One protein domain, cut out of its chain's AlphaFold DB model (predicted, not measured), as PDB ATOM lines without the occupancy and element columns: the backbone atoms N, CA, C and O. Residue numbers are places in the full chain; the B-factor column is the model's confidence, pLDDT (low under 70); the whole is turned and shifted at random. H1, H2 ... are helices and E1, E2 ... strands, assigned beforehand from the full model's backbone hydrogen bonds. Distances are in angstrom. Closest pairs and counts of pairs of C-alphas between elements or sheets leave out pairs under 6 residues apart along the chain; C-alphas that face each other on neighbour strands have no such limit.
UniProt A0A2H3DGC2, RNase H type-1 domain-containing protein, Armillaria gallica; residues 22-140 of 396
ATOM      1  N   TYR A  22     -42.438 -28.283  43.058       44.81
ATOM      2  CA  TYR A  22     -41.494 -29.224  42.519       44.81
ATOM      3  C   TYR A  22     -42.316 -30.047  41.538       44.81
ATOM      4  O   TYR A  22     -43.108 -30.903  41.935       44.81
ATOM      5  N   HIS A  23     -42.193 -29.757  40.245       40.75
ATOM      6  CA  HIS A  23     -42.543 -30.761  39.254       40.75
ATOM      7  C   HIS A  23     -41.581 -31.935  39.476       40.75
ATOM      8  O   HIS A  23     -40.441 -31.900  39.023       40.75
ATOM      9  N   ALA A  24     -42.037 -32.948  40.219       41.69
ATOM     10  CA  ALA A  24     -41.276 -34.141  40.600       41.69
ATOM     11  C   ALA A  24     -40.736 -34.952  39.401       41.69
ATOM     12  O   ALA A  24     -39.995 -35.908  39.586       41.69
ATOM     13  N   GLU A  25     -41.094 -34.581  38.171       46.56
ATOM     14  CA  GLU A  25     -40.647 -35.240  36.943       46.56
ATOM     15  C   GLU A  25     -39.278 -34.740  36.435       46.56
ATOM     16  O   GLU A  25     -38.740 -35.330  35.505       46.56
ATOM     17  N   ASN A  26     -38.687 -33.707  37.056       45.72
ATOM     18  CA  ASN A  26     -37.389 -33.132  36.673       45.72
ATOM     19  C   ASN A  26     -36.397 -33.062  37.850       45.72
ATOM     20  O   ASN A  26     -35.783 -32.019  38.062       45.72
ATOM     21  N   GLU A  27     -36.229 -34.126  38.643       44.88
ATOM     22  CA  GLU A  27     -35.034 -34.225  39.495       44.88
ATOM     23  C   GLU A  27     -33.804 -34.476  38.606       44.88
ATOM     24  O   GLU A  27     -33.709 -35.535  37.974       44.88
ATOM     25  N   PRO A  28     -32.816 -33.567  38.552       48.47
ATOM     26  CA  PRO A  28     -31.475 -33.988  38.213       48.47
ATOM     27  C   PRO A  28     -30.958 -34.780  39.418       48.47
ATOM     28  O   PRO A  28     -30.862 -34.253  40.523       48.47
ATOM     29  N   ASN A  29     -30.618 -36.056  39.209       50.41
ATOM     30  CA  ASN A  29     -30.089 -36.963  40.242       50.41
ATOM     31  C   ASN A  29     -28.827 -36.430  40.965       50.41
ATOM     32  O   ASN A  29     -28.376 -37.018  41.947       50.41
ATOM     33  N   THR A  30     -28.243 -35.336  40.474       56.25
ATOM     34  CA  THR A  30     -27.073 -34.633  41.001       56.25
ATOM     35  C   THR A  30     -27.204 -33.139  40.704       56.25
ATOM     36  O   THR A  30     -27.485 -32.782  39.564       56.25
ATOM     37  N   LEU A  31     -26.962 -32.267  41.689       65.88
ATOM     38  CA  LEU A  31     -26.818 -30.828  41.432       65.88
ATOM     39  C   LEU A  31     -25.586 -30.591  40.546       65.88
ATOM     40  O   LEU A  31     -24.508 -31.107  40.847       65.88
ATOM     41  N   ASP A  32     -25.724 -29.772  39.503       69.12
ATOM     42  CA  ASP A  32     -24.685 -29.538  38.480       69.12
ATOM     43  C   ASP A  32     -23.527 -28.632  38.965       69.12
ATOM     44  O   ASP A  32     -22.670 -28.208  38.186       69.12
ATOM     45  N   GLY A  33     -23.479 -28.337  40.268       81.19
ATOM     46  CA  GLY A  33     -22.500 -27.464  40.915       81.19
ATOM     47  C   GLY A  33     -23.089 -26.133  41.393       81.19
ATOM     48  O   GLY A  33     -24.308 -25.949  41.462       81.19
ATOM     49  N   THR A  34     -22.201 -25.203  41.753       88.06
ATOM     50  CA  THR A  34     -22.556 -23.851  42.208       88.06
ATOM     51  C   THR A  34     -22.310 -22.845  41.089       88.06
ATOM     52  O   THR A  34     -21.189 -22.715  40.595       88.06
ATOM     53  N   THR A  35     -23.346 -22.102  40.706       92.12
ATOM     54  CA  THR A  35     -23.228 -20.935  39.830       92.12
ATOM     55  C   THR A  35     -23.133 -19.682  40.686       92.12
ATOM     56  O   THR A  35     -24.094 -19.308  41.358       92.12
ATOM     57  N   ILE A  36     -21.978 -19.024  40.632       93.44
ATOM     58  CA  ILE A  36     -21.766 -17.724  41.265       93.44
ATOM     59  C   ILE A  36     -22.236 -16.635  40.301       93.44
ATOM     60  O   ILE A  36     -21.873 -16.637  39.123       93.44
ATOM     61  N   VAL A  37     -23.043 -15.712  40.809       95.94
ATOM     62  CA  VAL A  37     -23.544 -14.555  40.072       95.94
ATOM     63  C   VAL A  37     -23.408 -13.309  40.932       95.94
ATOM     64  O   VAL A  37     -23.769 -13.292  42.106       95.94
ATOM     65  N   TYR A  38     -22.874 -12.261  40.327       96.69
ATOM     66  CA  TYR A  38     -22.673 -10.965  40.942       96.69
ATOM     67  C   TYR A  38     -23.757 -10.018  40.455       96.69
ATOM     68  O   TYR A  38     -24.016  -9.925  39.253       96.69
ATOM     69  N   THR A  39     -24.387  -9.302  41.378       95.88
ATOM     70  CA  THR A  39     -25.382  -8.288  41.030       95.88
ATOM     71  C   THR A  39     -25.092  -6.980  41.723       95.88
ATOM     72  O   THR A  39     -24.755  -6.974  42.907       95.88
ATOM     73  N   ASP A  40     -25.314  -5.885  41.005       95.94
ATOM     74  CA  ASP A  40     -25.236  -4.548  41.569       95.94
ATOM     75  C   ASP A  40     -26.351  -3.645  41.039       95.94
ATOM     76  O   ASP A  40     -26.963  -3.901  39.995       95.94
ATOM     77  N   GLY A  41     -26.626  -2.589  41.792       94.38
ATOM     78  CA  GLY A  41     -27.551  -1.532  41.431       94.38
ATOM     79  C   GLY A  41     -26.814  -0.219  41.238       94.38
ATOM     80  O   GLY A  41     -25.888   0.102  41.971       94.38
ATOM     81  N   SER A  42     -27.271   0.574  40.274       94.19
ATOM     82  CA  SER A  42     -26.839   1.956  40.097       94.19
ATOM     83  C   SER A  42     -28.063   2.845  39.979       94.19
ATOM     84  O   SER A  42     -29.014   2.506  39.274       94.19
ATOM     85  N   ALA A  43     -28.050   4.003  40.636       93.38
ATOM     86  CA  ALA A  43     -29.058   5.032  40.436       93.38
ATOM     87  C   ALA A  43     -28.427   6.422  40.296       93.38
ATOM     88  O   ALA A  43     -27.733   6.899  41.191       93.38
ATOM     89  N   ILE A  44     -28.730   7.108  39.196       91.38
ATOM     90  CA  ILE A  44     -28.348   8.499  38.948       91.38
ATOM     91  C   ILE A  44     -29.531   9.429  39.233       91.38
ATOM     92  O   ILE A  44     -30.690   9.059  39.040       91.38
ATOM     93  N   LYS A  45     -29.240  10.645  39.714       85.19
ATOM     94  CA  LYS A  45     -30.238  11.687  40.042       85.19
ATOM     95  C   LYS A  45     -31.394  11.186  40.934       85.19
ATOM     96  O   LYS A  45     -32.548  11.584  40.755       85.19
ATOM     97  N   GLY A  46     -31.092  10.293  41.880       80.50
ATOM     98  CA  GLY A  46     -32.083   9.680  42.769       80.50
ATOM     99  C   GLY A  46     -32.961  10.715  43.484       80.50
ATOM    100  O   GLY A  46     -32.478  11.750  43.935       80.50
ATOM    101  N   GLY A  47     -34.265  10.438  43.571       72.38
ATOM    102  CA  GLY A  47     -35.244  11.336  44.200       72.38
ATOM    103  C   GLY A  47     -35.771  12.464  43.304       72.38
ATOM    104  O   GLY A  47     -36.540  13.292  43.784       72.38
ATOM    105  N   THR A  48     -35.397  12.493  42.020       81.88
ATOM    106  CA  THR A  48     -35.893  13.468  41.028       81.88
ATOM    107  C   THR A  48     -36.725  12.795  39.932       81.88
ATOM    108  O   THR A  48     -36.661  11.578  39.743       81.88
ATOM    109  N   GLU A  49     -37.479  13.578  39.154       79.25
ATOM    110  CA  GLU A  49     -38.203  13.081  37.970       79.25
ATOM    111  C   GLU A  49     -37.263  12.601  36.847       79.25
ATOM    112  O   GLU A  49     -37.660  11.819  35.981       79.25
ATOM    113  N   GLU A  50     -35.992  12.999  36.900       83.75
ATOM    114  CA  GLU A  50     -34.933  12.583  35.977       83.75
ATOM    115  C   GLU A  50     -34.135  11.375  36.484       83.75
ATOM    116  O   GLU A  50     -33.152  10.991  35.851       83.75
ATOM    117  N   ALA A  51     -34.531  10.774  37.615       87.56
ATOM    118  CA  ALA A  51     -33.818   9.645  38.206       87.56
ATOM    119  C   ALA A  51     -33.605   8.511  37.194       87.56
ATOM    120  O   ALA A  51     -34.385   8.290  36.285       87.56
ATOM    121  N   ALA A  52     -32.566   7.722  37.299       91.44
ATOM    122  CA  ALA A  52     -32.389   6.630  36.355       91.44
ATOM    123  C   ALA A  52     -31.675   5.515  37.066       91.44
ATOM    124  O   ALA A  52     -30.702   5.772  37.760       91.44
ATOM    125  N   ALA A  53     -32.208   4.306  36.957       94.94
ATOM    126  CA  ALA A  53     -31.736   3.187  37.741       94.94
ATOM    127  C   ALA A  53     -31.470   1.992  36.838       94.94
ATOM    128  O   ALA A  53     -32.206   1.770  35.875       94.94
ATOM    129  N   GLY A  54     -30.398   1.270  37.123       96.19
ATOM    130  CA  GLY A  54     -29.915   0.169  36.314       96.19
ATOM    131  C   GLY A  54     -29.418  -0.971  37.184       96.19
ATOM    132  O   GLY A  54     -28.742  -0.733  38.180       96.19
ATOM    133  N   ALA A  55     -29.759  -2.198  36.800       96.75
ATOM    134  CA  ALA A  55     -29.256  -3.420  37.409       96.75
ATOM    135  C   ALA A  55     -28.155  -4.025  36.532       96.75
ATOM    136  O   ALA A  55     -28.323  -4.145  35.315       96.75
ATOM    137  N   GLY A  56     -27.045  -4.408  37.150       97.12
ATOM    138  CA  GLY A  56     -25.975  -5.171  36.520       97.12
ATOM    139  C   GLY A  56     -25.987  -6.607  37.021       97.12
ATOM    140  O   GLY A  56     -26.121  -6.837  38.220       97.12
ATOM    141  N   ILE A  57     -25.869  -7.566  36.104       97.31
ATOM    142  CA  ILE A  57     -25.788  -8.999  36.392       97.31
ATOM    143  C   ILE A  57     -24.543  -9.526  35.687       97.31
ATOM    144  O   ILE A  57     -24.450  -9.450  34.461       97.31
ATOM    145  N   PHE A  58     -23.587 -10.036  36.456       97.38
ATOM    146  CA  PHE A  58     -22.285 -10.475  35.973       97.38
ATOM    147  C   PHE A  58     -21.966 -11.884  36.478       97.38
ATOM    148  O   PHE A  58     -22.056 -12.157  37.669       97.38
ATOM    149  N   TYR A  59     -21.560 -12.777  35.582       95.50
ATOM    150  CA  TYR A  59     -21.133 -14.138  35.918       95.50
ATOM    151  C   TYR A  59     -19.612 -14.264  35.826       95.50
ATOM    152  O   TYR A  59     -18.945 -14.673  36.773       95.50
ATOM    153  N   LYS A  60     -19.063 -13.903  34.664       94.19
ATOM    154  CA  LYS A  60     -17.628 -13.863  34.363       94.19
ATOM    155  C   LYS A  60     -17.398 -13.077  33.078       94.19
ATOM    156  O   LYS A  60     -18.341 -12.770  32.346       94.19
ATOM    157  N   GLU A  61     -16.142 -12.777  32.777       93.25
ATOM    158  CA  GLU A  61     -15.774 -12.098  31.538       93.25
ATOM    159  C   GLU A  61     -16.283 -12.869  30.304       93.25
ATOM    160  O   GLU A  61     -16.138 -14.090  30.216       93.25
ATOM    161  N   ASN A  62     -16.905 -12.148  29.366       91.50
ATOM    162  CA  ASN A  62     -17.494 -12.680  28.128       91.50
ATOM    163  C   ASN A  62     -18.598 -13.747  28.305       91.50
ATOM    164  O   ASN A  62     -18.928 -14.443  27.342       91.50
ATOM    165  N   ASP A  63     -19.199 -13.886  29.494       94.62
ATOM    166  CA  ASP A  63     -20.391 -14.725  29.657       94.62
ATOM    167  C   ASP A  63     -21.591 -14.084  28.951       94.62
ATOM    168  O   ASP A  63     -21.919 -12.918  29.175       94.62
ATOM    169  N   ILE A  64     -22.267 -14.863  28.109       93.81
ATOM    170  CA  ILE A  64     -23.425 -14.404  27.332       93.81
ATOM    171  C   ILE A  64     -24.625 -14.025  28.211       93.81
ATOM    172  O   ILE A  64     -25.522 -13.328  27.746       93.81
ATOM    173  N   ARG A  65     -24.650 -14.486  29.469       94.38
ATOM    174  CA  ARG A  65     -25.697 -14.168  30.448       94.38
ATOM    175  C   ARG A  65     -25.458 -12.840  31.161       94.38
ATOM    176  O   ARG A  65     -26.322 -12.398  31.911       94.38
ATOM    177  N   ASN A  66     -24.310 -12.190  30.954       96.31
ATOM    178  CA  ASN A  66     -24.070 -10.869  31.522       96.31
ATOM    179  C   ASN A  66     -25.099  -9.872  30.976       96.31
ATOM    180  O   ASN A  66     -25.273  -9.741  29.763       96.31
ATOM    181  N   ARG A  67     -25.775  -9.144  31.868       95.62
ATOM    182  CA  ARG A  67     -26.857  -8.223  31.501       95.62
ATOM    183  C   ARG A  67     -26.712  -6.875  32.195       95.62
ATOM    184  O   ARG A  67     -26.356  -6.785  33.365       95.62
ATOM    185  N   SER A  68     -27.042  -5.826  31.450       97.00
ATOM    186  CA  SER A  68     -27.273  -4.473  31.958       97.00
ATOM    187  C   SER A  68     -28.745  -4.145  31.707       97.00
ATOM    188  O   SER A  68     -29.178  -4.134  30.556       97.00
ATOM    189  N   ILE A  69     -29.536  -3.932  32.758       96.62
ATOM    190  CA  ILE A  69     -30.993  -3.746  32.669       96.62
ATOM    191  C   ILE A  69     -31.362  -2.367  33.197       96.62
ATOM    192  O   ILE A  69     -31.247  -2.103  34.391       96.62
ATOM    193  N   ARG A  70     -31.834  -1.480  32.322       95.69
ATOM    194  CA  ARG A  70     -32.384  -0.176  32.690       95.69
ATOM    195  C   ARG A  70     -33.801  -0.347  33.213       95.69
ATOM    196  O   ARG A  70     -34.678  -0.814  32.492       95.69
ATOM    197  N   LEU A  71     -34.042   0.105  34.439       93.81
ATOM    198  CA  LEU A  71     -35.347  -0.021  35.070       93.81
ATOM    199  C   LEU A  71     -36.362   0.971  34.471       93.81
ATOM    200  O   LEU A  71     -36.038   2.155  34.295       93.81
ATOM    201  N   PRO A  72     -37.599   0.515  34.198       90.81
ATOM    202  CA  PRO A  72     -38.710   1.376  33.831       90.81
ATOM    203  C   PRO A  72     -39.247   2.122  35.061       90.81
ATOM    204  O   PRO A  72     -39.072   1.702  36.211       90.81
ATOM    205  N   ASN A  73     -39.905   3.258  34.825       86.06
ATOM    206  CA  ASN A  73     -40.317   4.173  35.893       86.06
ATOM    207  C   ASN A  73     -41.307   3.529  36.874       86.06
ATOM    208  O   ASN A  73     -41.306   3.856  38.058       86.06
ATOM    209  N   GLU A  74     -42.122   2.601  36.382       86.06
ATOM    210  CA  GLU A  74     -43.202   1.923  37.094       86.06
ATOM    211  C   GLU A  74     -42.688   0.922  38.139       86.06
ATOM    212  O   GLU A  74     -43.392   0.629  39.104       86.06
ATOM    213  N   VAL A  75     -41.466   0.402  37.966       84.62
ATOM    214  CA  VAL A  75     -40.847  -0.569  38.888       84.62
ATOM    215  C   VAL A  75     -40.123   0.141  40.038       84.62
ATOM    216  O   VAL A  75     -40.047  -0.389  41.146       84.62
ATOM    217  N   GLY A  76     -39.663   1.373  39.803       84.50
ATOM    218  CA  GLY A  76     -38.952   2.205  40.769       84.50
ATOM    219  C   GLY A  76     -37.532   2.542  40.312       84.50
ATOM    220  O   GLY A  76     -36.887   1.778  39.604       84.50
ATOM    221  N   ARG A  77     -37.037   3.720  40.712       87.38
ATOM    222  CA  ARG A  77     -35.785   4.315  40.199       87.38
ATOM    223  C   ARG A  77     -34.735   4.486  41.302       87.38
ATOM    224  O   ARG A  77     -34.141   5.552  41.439       87.38
ATOM    225  N   THR A  78     -34.550   3.464  42.137       90.44
ATOM    226  CA  THR A  78     -33.571   3.485  43.240       90.44
ATOM    227  C   THR A  78     -32.534   2.376  43.088       90.44
ATOM    228  O   THR A  78     -32.773   1.381  42.399       90.44
ATOM    229  N   ASN A  79     -31.394   2.535  43.771       90.56
ATOM    230  CA  ASN A  79     -30.346   1.510  43.817       90.56
ATOM    231  C   ASN A  79     -30.900   0.164  44.285       90.56
ATOM    232  O   ASN A  79     -30.759  -0.856  43.628       90.56
ATOM    233  N   GLN A  80     -31.659   0.223  45.376       90.31
ATOM    234  CA  GLN A  80     -32.237  -0.932  46.050       90.31
ATOM    235  C   GLN A  80     -33.225  -1.692  45.157       90.31
ATOM    236  O   GLN A  80     -33.245  -2.916  45.153       90.31
ATOM    237  N   VAL A  81     -34.033  -0.988  44.355       90.75
ATOM    238  CA  VAL A  81     -34.918  -1.659  43.385       90.75
ATOM    239  C   VAL A  81     -34.096  -2.329  42.281       90.75
ATOM    240  O   VAL A  81     -34.455  -3.419  41.843       90.75
ATOM    241  N   SER A  82     -32.978  -1.729  41.870       92.62
ATOM    242  CA  SER A  82     -32.081  -2.309  40.860       92.62
ATOM    243  C   SER A  82     -31.432  -3.601  41.349       92.62
ATOM    244  O   SER A  82     -31.439  -4.589  40.624       92.62
ATOM    245  N   GLU A  83     -30.972  -3.642  42.599       92.25
ATOM    246  CA  GLU A  83     -30.443  -4.863  43.222       92.25
ATOM    247  C   GLU A  83     -31.492  -5.985  43.250       92.25
ATOM    248  O   GLU A  83     -31.203  -7.127  42.900       92.25
ATOM    249  N   ILE A  84     -32.743  -5.655  43.590       91.81
ATOM    250  CA  ILE A  84     -33.856  -6.616  43.603       91.81
ATOM    251  C   ILE A  84     -34.157  -7.135  42.187       91.81
ATOM    252  O   ILE A  84     -34.397  -8.331  42.007       91.81
ATOM    253  N   VAL A  85     -34.135  -6.260  41.174       93.44
ATOM    254  CA  VAL A  85     -34.273  -6.669  39.766       93.44
ATOM    255  C   VAL A  85     -33.122  -7.584  39.363       93.44
ATOM    256  O   VAL A  85     -33.383  -8.617  38.752       93.44
ATOM    257  N   GLY A  86     -31.882  -7.256  39.733       93.81
ATOM    258  CA  GLY A  86     -30.705  -8.084  39.476       93.81
ATOM    259  C   GLY A  86     -30.841  -9.481  40.078       93.81
ATOM    260  O   GLY A  86     -30.670 -10.469  39.370       93.81
ATOM    261  N   ALA A  87     -31.258  -9.572  41.342       93.00
ATOM    262  CA  ALA A  87     -31.481 -10.845  42.026       93.00
ATOM    263  C   ALA A  87     -32.578 -11.696  41.361       93.00
ATOM    264  O   ALA A  87     -32.381 -12.890  41.142       93.00
ATOM    265  N   LYS A  88     -33.719 -11.089  40.998       92.19
ATOM    266  CA  LYS A  88     -34.795 -11.775  40.255       92.19
ATOM    267  C   LYS A  88     -34.280 -12.314  38.919       92.19
ATOM    268  O   LYS A  88     -34.518 -13.462  38.578       92.19
ATOM    269  N   THR A  89     -33.581 -11.460  38.183       92.75
ATOM    270  CA  THR A  89     -33.032 -11.730  36.851       92.75
ATOM    271  C   THR A  89     -32.029 -12.886  36.895       92.75
ATOM    272  O   THR A  89     -32.110 -13.807  36.090       92.75
ATOM    273  N   ALA A  90     -31.133 -12.878  37.884       93.12
ATOM    274  CA  ALA A  90     -30.187 -13.959  38.119       93.12
ATOM    275  C   ALA A  90     -30.891 -15.286  38.452       93.12
ATOM    276  O   ALA A  90     -30.511 -16.325  37.920       93.12
ATOM    277  N   ALA A  91     -31.946 -15.250  39.274       90.69
ATOM    278  CA  ALA A  91     -32.728 -16.438  39.623       90.69
ATOM    279  C   ALA A  91     -33.468 -17.060  38.424       90.69
ATOM    280  O   ALA A  91     -33.750 -18.254  38.440       90.69
ATOM    281  N   GLU A  92     -33.784 -16.267  37.399       90.25
ATOM    282  CA  GLU A  92     -34.402 -16.739  36.152       90.25
ATOM    283  C   GLU A  92     -33.381 -17.304  35.155       90.25
ATOM    284  O   GLU A  92     -33.738 -18.136  34.327       90.25
ATOM    285  N   ASP A  93     -32.118 -16.880  35.243       90.50
ATOM    286  CA  ASP A  93     -31.032 -17.345  34.370       90.50
ATOM    287  C   ASP A  93     -30.342 -18.612  34.878       90.50
ATOM    288  O   ASP A  93     -29.805 -19.391  34.084       90.50
ATOM    289  N   VAL A  94     -30.265 -18.785  36.199       88.94
ATOM    290  CA  VAL A  94     -29.585 -19.936  36.796       88.94
ATOM    291  C   VAL A  94     -30.526 -21.143  36.770       88.94
ATOM    292  O   VAL A  94     -31.613 -21.071  37.341       88.94
ATOM    293  N   PRO A  95     -30.126 -22.268  36.142       85.06
ATOM    294  CA  PRO A  95     -30.942 -23.474  36.133       85.06
ATOM    295  C   PRO A  95     -31.275 -23.933  37.552       85.06
ATOM    296  O   PRO A  95     -30.402 -23.961  38.419       85.06
ATOM    297  N   THR A  96     -32.507 -24.392  37.776       82.25
ATOM    298  CA  THR A  96     -32.936 -24.936  39.077       82.25
ATOM    299  C   THR A  96     -32.181 -26.211  39.481       82.25
ATOM    300  O   THR A  96     -32.281 -26.634  40.628       82.25
ATOM    301  N   SER A  97     -31.417 -26.817  38.560       79.56
ATOM    302  CA  SER A  97     -30.487 -27.928  38.814       79.56
ATOM    303  C   SER A  97     -29.155 -27.501  39.444       79.56
ATOM    304  O   SER A  97     -28.345 -28.354  39.804       79.56
ATOM    305  N   SER A  98     -28.893 -26.195  39.562       82.12
ATOM    306  CA  SER A  98     -27.651 -25.625  40.091       82.12
ATOM    307  C   SER A  98     -27.908 -24.807  41.353       82.12
ATOM    308  O   SER A  98     -28.917 -24.115  41.473       82.12
ATOM    309  N   VAL A  99     -26.953 -24.817  42.287       85.12
ATOM    310  CA  VAL A  99     -26.997 -23.903  43.437       85.12
ATOM    311  C   VAL A  99     -26.626 -22.504  42.957       85.12
ATOM    312  O   VAL A  99     -25.545 -22.312  42.403       85.12
ATOM    313  N   MET A 100     -27.497 -21.521  43.174       90.06
ATOM    314  CA  MET A 100     -27.189 -20.117  42.901       90.06
ATOM    315  C   MET A 100     -26.554 -19.468  44.129       90.06
ATOM    316  O   MET A 100     -27.199 -19.328  45.168       90.06
ATOM    317  N   GLU A 101     -25.316 -19.009  43.988       92.25
ATOM    318  CA  GLU A 101     -24.665 -18.141  44.963       92.25
ATOM    319  C   GLU A 101     -24.709 -16.698  44.450       92.25
ATOM    320  O   GLU A 101     -24.004 -16.331  43.509       92.25
ATOM    321  N   LEU A 102     -25.587 -15.889  45.049       92.00
ATOM    322  CA  LEU A 102     -25.766 -14.481  44.703       92.00
ATOM    323  C   LEU A 102     -24.856 -13.606  45.568       92.00
ATOM    324  O   LEU A 102     -25.027 -13.536  46.786       92.00
ATOM    325  N   ILE A 103     -23.934 -12.895  44.929       91.81
ATOM    326  CA  ILE A 103     -23.005 -11.977  45.584       91.81
ATOM    327  C   ILE A 103     -23.383 -10.539  45.212       91.81
ATOM    328  O   ILE A 103     -23.540 -10.201  44.042       91.81
ATOM    329  N   SER A 104     -23.514  -9.675  46.215       87.12
ATOM    330  CA  SER A 104     -23.718  -8.233  46.032       87.12
ATOM    331  C   SER A 104     -22.902  -7.459  47.065       87.12
ATOM    332  O   SER A 104     -22.597  -8.001  48.131       87.12
ATOM    333  N   HIS A 105     -22.556  -6.206  46.763       76.31
ATOM    334  CA  HIS A 105     -21.802  -5.315  47.656       76.31
ATOM    335  C   HIS A 105     -20.505  -5.933  48.196       76.31
ATOM    336  O   HIS A 105     -20.233  -5.919  49.399       76.31
ATOM    337  N   SER A 106     -19.685  -6.488  47.306       76.94
ATOM    338  CA  SER A 106     -18.392  -7.077  47.669       76.94
ATOM    339  C   SER A 106     -17.243  -6.380  46.939       76.94
ATOM    340  O   SER A 106     -17.387  -5.982  45.795       76.94
ATOM    341  N   GLY A 107     -16.084  -6.216  47.581       80.81
ATOM    342  CA  GLY A 107     -14.908  -5.574  46.971       80.81
ATOM    343  C   GLY A 107     -14.086  -6.509  46.078       80.81
ATOM    344  O   GLY A 107     -12.862  -6.469  46.138       80.81
ATOM    345  N   ASN A 108     -14.734  -7.425  45.351       88.94
ATOM    346  CA  ASN A 108     -14.062  -8.396  44.486       88.94
ATOM    347  C   ASN A 108     -14.278  -8.063  42.993       88.94
ATOM    348  O   ASN A 108     -15.229  -7.355  42.657       88.94
ATOM    349  N   PRO A 109     -13.445  -8.612  42.085       86.75
ATOM    350  CA  PRO A 109     -13.528  -8.297  40.655       86.75
ATOM    351  C   PRO A 109     -14.878  -8.634  40.002       86.75
ATOM    352  O   PRO A 109     -15.282  -7.988  39.040       86.75
ATOM    353  N   GLY A 110     -15.604  -9.634  40.518       89.56
ATOM    354  CA  GLY A 110     -16.930  -9.986  40.004       89.56
ATOM    355  C   GLY A 110     -17.970  -8.894  40.267       89.56
ATOM    356  O   GLY A 110     -18.776  -8.576  39.393       89.56
ATOM    357  N   ASN A 111     -17.913  -8.263  41.441       92.06
ATOM    358  CA  ASN A 111     -18.783  -7.140  41.773       92.06
ATOM    359  C   ASN A 111     -18.407  -5.871  41.005       92.06
ATOM    360  O   ASN A 111     -19.296  -5.098  40.675       92.06
ATOM    361  N   GLU A 112     -17.127  -5.657  40.685       93.56
ATOM    362  CA  GLU A 112     -16.713  -4.552  39.804       93.56
ATOM    363  C   GLU A 112     -17.337  -4.699  38.406       93.56
ATOM    364  O   GLU A 112     -17.831  -3.727  37.834       93.56
ATOM    365  N   GLY A 113     -17.400  -5.931  37.880       94.50
ATOM    366  CA  GLY A 113     -18.112  -6.229  36.635       94.50
ATOM    367  C   GLY A 113     -19.617  -5.947  36.724       94.50
ATOM    368  O   GLY A 113     -20.201  -5.375  35.798       94.50
ATOM    369  N   ALA A 114     -20.252  -6.302  37.845       96.38
ATOM    370  CA  ALA A 114     -21.663  -6.007  38.085       96.38
ATOM    371  C   ALA A 114     -21.932  -4.494  38.217       96.38
ATOM    372  O   ALA A 114     -22.871  -3.998  37.592       96.38
ATOM    373  N   ASP A 115     -21.089  -3.751  38.939       96.06
ATOM    374  CA  ASP A 115     -21.166  -2.289  39.076       96.06
ATOM    375  C   ASP A 115     -21.043  -1.593  37.712       96.06
ATOM    376  O   ASP A 115     -21.873  -0.755  37.344       96.06
ATOM    377  N   GLN A 116     -20.077  -2.016  36.888       96.12
ATOM    378  CA  GLN A 116     -19.909  -1.476  35.540       96.12
ATOM    379  C   GLN A 116     -21.170  -1.680  34.686       96.12
ATOM    380  O   GLN A 116     -21.628  -0.745  34.020       96.12
ATOM    381  N   LEU A 117     -21.760  -2.880  34.714       97.31
ATOM    382  CA  LEU A 117     -23.001  -3.176  33.991       97.31
ATOM    383  C   LEU A 117     -24.194  -2.385  34.537       97.31
ATOM    384  O   LEU A 117     -25.019  -1.914  33.750       97.31
ATOM    385  N   ALA A 118     -24.279  -2.193  35.854       96.69
ATOM    386  CA  ALA A 118     -25.320  -1.395  36.491       96.69
ATOM    387  C   ALA A 118     -25.223   0.083  36.082       96.69
ATOM    388  O   ALA A 118     -26.239   0.715  35.781       96.69
ATOM    389  N   ARG A 119     -24.002   0.626  35.988       96.00
ATOM    390  CA  ARG A 119     -23.745   1.993  35.513       96.00
ATOM    391  C   ARG A 119     -24.110   2.169  34.041       96.00
ATOM    392  O   ARG A 119     -24.813   3.113  33.692       96.00
ATOM    393  N   ILE A 120     -23.711   1.224  33.186       96.56
ATOM    394  CA  ILE A 120     -24.120   1.207  31.772       96.56
ATOM    395  C   ILE A 120     -25.649   1.183  31.665       96.56
ATOM    396  O   ILE A 120     -26.233   1.922  30.873       96.56
ATOM    397  N   ALA A 121     -26.310   0.359  32.482       96.25
ATOM    398  CA  ALA A 121     -27.761   0.282  32.524       96.25
ATOM    399  C   ALA A 121     -28.402   1.610  32.941       96.25
ATOM    400  O   ALA A 121     -29.341   2.056  32.283       96.25
ATOM    401  N   SER A 122     -27.916   2.262  34.001       94.69
ATOM    402  CA  SER A 122     -28.492   3.521  34.480       94.69
ATOM    403  C   SER A 122     -28.289   4.670  33.485       94.69
ATOM    404  O   SER A 122     -29.133   5.559  33.426       94.69
ATOM    405  N   GLU A 123     -27.279   4.609  32.616       94.62
ATOM    406  CA  GLU A 123     -27.023   5.594  31.554       94.62
ATOM    407  C   GLU A 123     -27.858   5.383  30.268       94.62
ATOM    408  O   GLU A 123     -27.931   6.290  29.433       94.62
ATOM    409  N   LYS A 124     -28.549   4.242  30.095       94.00
ATOM    410  CA  LYS A 124     -29.404   4.003  28.910       94.00
ATOM    411  C   LYS A 124     -30.537   5.029  28.804       94.00
ATOM    412  O   LYS A 124     -31.165   5.395  29.794       94.00
ATOM    413  N   THR A 125     -30.882   5.457  27.592       89.75
ATOM    414  CA  THR A 125     -32.002   6.395  27.378       89.75
ATOM    415  C   THR A 125     -33.365   5.706  27.411       89.75
ATOM    416  O   THR A 125     -34.338   6.294  27.876       89.75
ATOM    417  N   VAL A 126     -33.429   4.455  26.949       91.81
ATOM    418  CA  VAL A 126     -34.660   3.663  26.855       91.81
ATOM    419  C   VAL A 126     -34.665   2.584  27.942       91.81
ATOM    420  O   VAL A 126     -33.666   1.872  28.073       91.81
ATOM    421  N   PRO A 127     -35.749   2.454  28.731       92.56
ATOM    422  CA  PRO A 127     -35.909   1.350  29.669       92.56
ATOM    423  C   PRO A 127     -35.986  -0.009  28.983       92.56
ATOM    424  O   PRO A 127     -36.619  -0.146  27.937       92.56
ATOM    425  N   ASP A 128     -35.384  -1.016  29.610       94.25
ATOM    426  CA  ASP A 128     -35.538  -2.400  29.184       94.25
ATOM    427  C   ASP A 128     -36.905  -2.939  29.648       94.25
ATOM    428  O   ASP A 128     -37.462  -2.514  30.667       94.25
ATOM    429  N   LEU A 129     -37.460  -3.893  28.896       89.75
ATOM    430  CA  LEU A 129     -38.687  -4.577  29.293       89.75
ATOM    431  C   LEU A 129     -38.369  -5.573  30.412       89.75
ATOM    432  O   LEU A 129     -37.596  -6.508  30.213       89.75
ATOM    433  N   ILE A 130     -39.004  -5.396  31.570       87.44
ATOM    434  CA  ILE A 130     -38.904  -6.338  32.685       87.44
ATOM    435  C   ILE A 130     -40.173  -7.182  32.716       87.44
ATOM    436  O   ILE A 130     -41.248  -6.684  33.059       87.44
ATOM    437  N   ASP A 131     -40.045  -8.464  32.381       86.44
ATOM    438  CA  ASP A 131     -41.133  -9.414  32.577       86.44
ATOM    439  C   ASP A 131     -41.303  -9.692  34.076       86.44
ATOM    440  O   ASP A 131     -40.394 -10.170  34.754       86.44
ATOM    441  N   LEU A 132     -42.466  -9.335  34.618       85.00
ATOM    442  CA  LEU A 132     -42.824  -9.564  36.020       85.00
ATOM    443  C   LEU A 132     -43.641 -10.849  36.211       85.00
ATOM    444  O   LEU A 132     -44.107 -11.121  37.322       85.00
ATOM    445  N   THR A 133     -43.859 -11.628  35.151       85.31
ATOM    446  CA  THR A 133     -44.455 -12.955  35.270       85.31
ATOM    447  C   THR A 133     -43.442 -13.921  35.874       85.31
ATOM    448  O   THR A 133     -42.272 -13.926  35.518       85.31
ATOM    449  N   ILE A 134     -43.887 -14.704  36.858       82.19
ATOM    450  CA  ILE A 134     -43.021 -15.665  37.548       82.19
ATOM    451  C   ILE A 134     -43.121 -16.997  36.802       82.19
ATOM    452  O   ILE A 134     -44.247 -17.542  36.741       82.19
ATOM    453  N   PRO A 135     -41.994 -17.529  36.286       83.50
ATOM    454  CA  PRO A 135     -41.949 -18.844  35.662       83.50
ATOM    455  C   PRO A 135     -42.558 -19.909  36.587       83.50
ATOM    456  O   PRO A 135     -42.312 -19.859  37.798       83.50
ATOM    457  N   PRO A 136     -43.412 -20.823  36.086       82.38
ATOM    458  CA  PRO A 136     -44.059 -21.854  36.901       82.38
ATOM    459  C   PRO A 136     -43.102 -22.632  37.816       82.38
ATOM    460  O   PRO A 136     -43.433 -22.847  38.979       82.38
ATOM    461  N   GLU A 137     -41.917 -22.961  37.317       79.25
ATOM    462  CA  GLU A 137     -40.831 -23.672  37.995       79.25
ATOM    463  C   GLU A 137     -40.219 -22.901  39.177       79.25
ATOM    464  O   GLU A 137     -39.719 -23.514  40.115       79.25
ATOM    465  N   LEU A 138     -40.319 -21.566  39.190       79.94
ATOM    466  CA  LEU A 138     -39.842 -20.716  40.289       79.94
ATOM    467  C   LEU A 138     -40.949 -20.372  41.298       79.94
ATOM    468  O   LEU A 138     -40.723 -19.648  42.275       79.94
ATOM    469  N   ARG A 139     -42.183 -20.855  41.096       80.19
ATOM    470  CA  ARG A 139     -43.284 -20.574  42.023       80.19
ATOM    471  C   ARG A 139     -43.115 -21.395  43.292       80.19
ATOM    472  O   ARG A 139     -43.247 -22.611  43.301       80.19
ATOM    473  N   THR A 140     -42.929 -20.704  44.408       73.88
ATOM    474  CA  THR A 140     -42.832 -21.342  45.723       73.88
ATOM    475  C   THR A 140     -43.911 -20.850  46.691       73.88
ATOM    476  O   THR A 140     -44.434 -19.727  46.566       73.88
TER     477      THR A 140
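What this domain is: This is residues 22 to 140 of the 396 residues of the protein "RNase H type-1 domain-containing protein" of Armillaria gallica (UniProt A0A2H3DGC2). A four-stranded twisted sheet lies between two helices, H1 over one face and H2 over the other, as three layers; the long strand E1 runs along its middle. The end stretches, residues 22 to 33 and 124 to 140, bring the first and last printed C-alphas within 8.6 A of each other. You have 119 residues, in the order E1, E2, E3, H1, E4, H2; the sheet, E3 E2 E1 E4, is mixed. The class is mixed, helices and strands, with 57 residues in named elements, under half. The whole is compact, radius of gyration of the C-alphas 15.1 A, yet elongated, spanning 50 by 31 by 21 A.

How they stand to each other: Start with E1, residues 34 to 44, E2, residues 52 to 58, and E3, residues 67 to 70: a meander, each strand the antiparallel neighbour of the one before, in two hairpins. Look for N 40 and O 56 at 3.1 A, and N 55 and O 69 at 2.8 A. E4, residues 99 to 103, is parallel to E1, with N 37 and O 101 at 2.9 A. The sheet is twisted, up to 4.4 A off its plane. H1, residues 79 to 93, is on it at a height of 6.2 A, over E2 and E1, and only just along the strands, 29.9 degrees to E1 on the local plane; Ala 55 and Ser 82 have the closest C-alphas of E2 and H1, 4.6 A. E3, H1 and E4 form a split strand-helix-strand unit, two strands running the same way with E2 and E1 between them, its crossover right-handed. H2, residues 109 to 123, is on the opposite face, height 5.7 A, slantwise to the strands at 34 degrees to E1 on the local plane; Gly 56 and Ala 118 have its closest C-alphas to E2, 3.8 A. In H1 and H2 every O i to N i+4 pair is within hydrogen-bond range.

Where its parts are: Find C-alpha 34 at (-22.556, -23.851, 42.208); E1 runs 33.0 A from there. H1 spans 21.1 A, H2 21.4 A, ending at C-alpha 123, (-27.023, 5.594, 31.554).

The domain as a whole: The C-alphas of Asn 29 and Thr 48 are farthest apart, 50.8 A. The printed part has no cut, and no link is long. Residues 22 to 32 have pLDDT under 70.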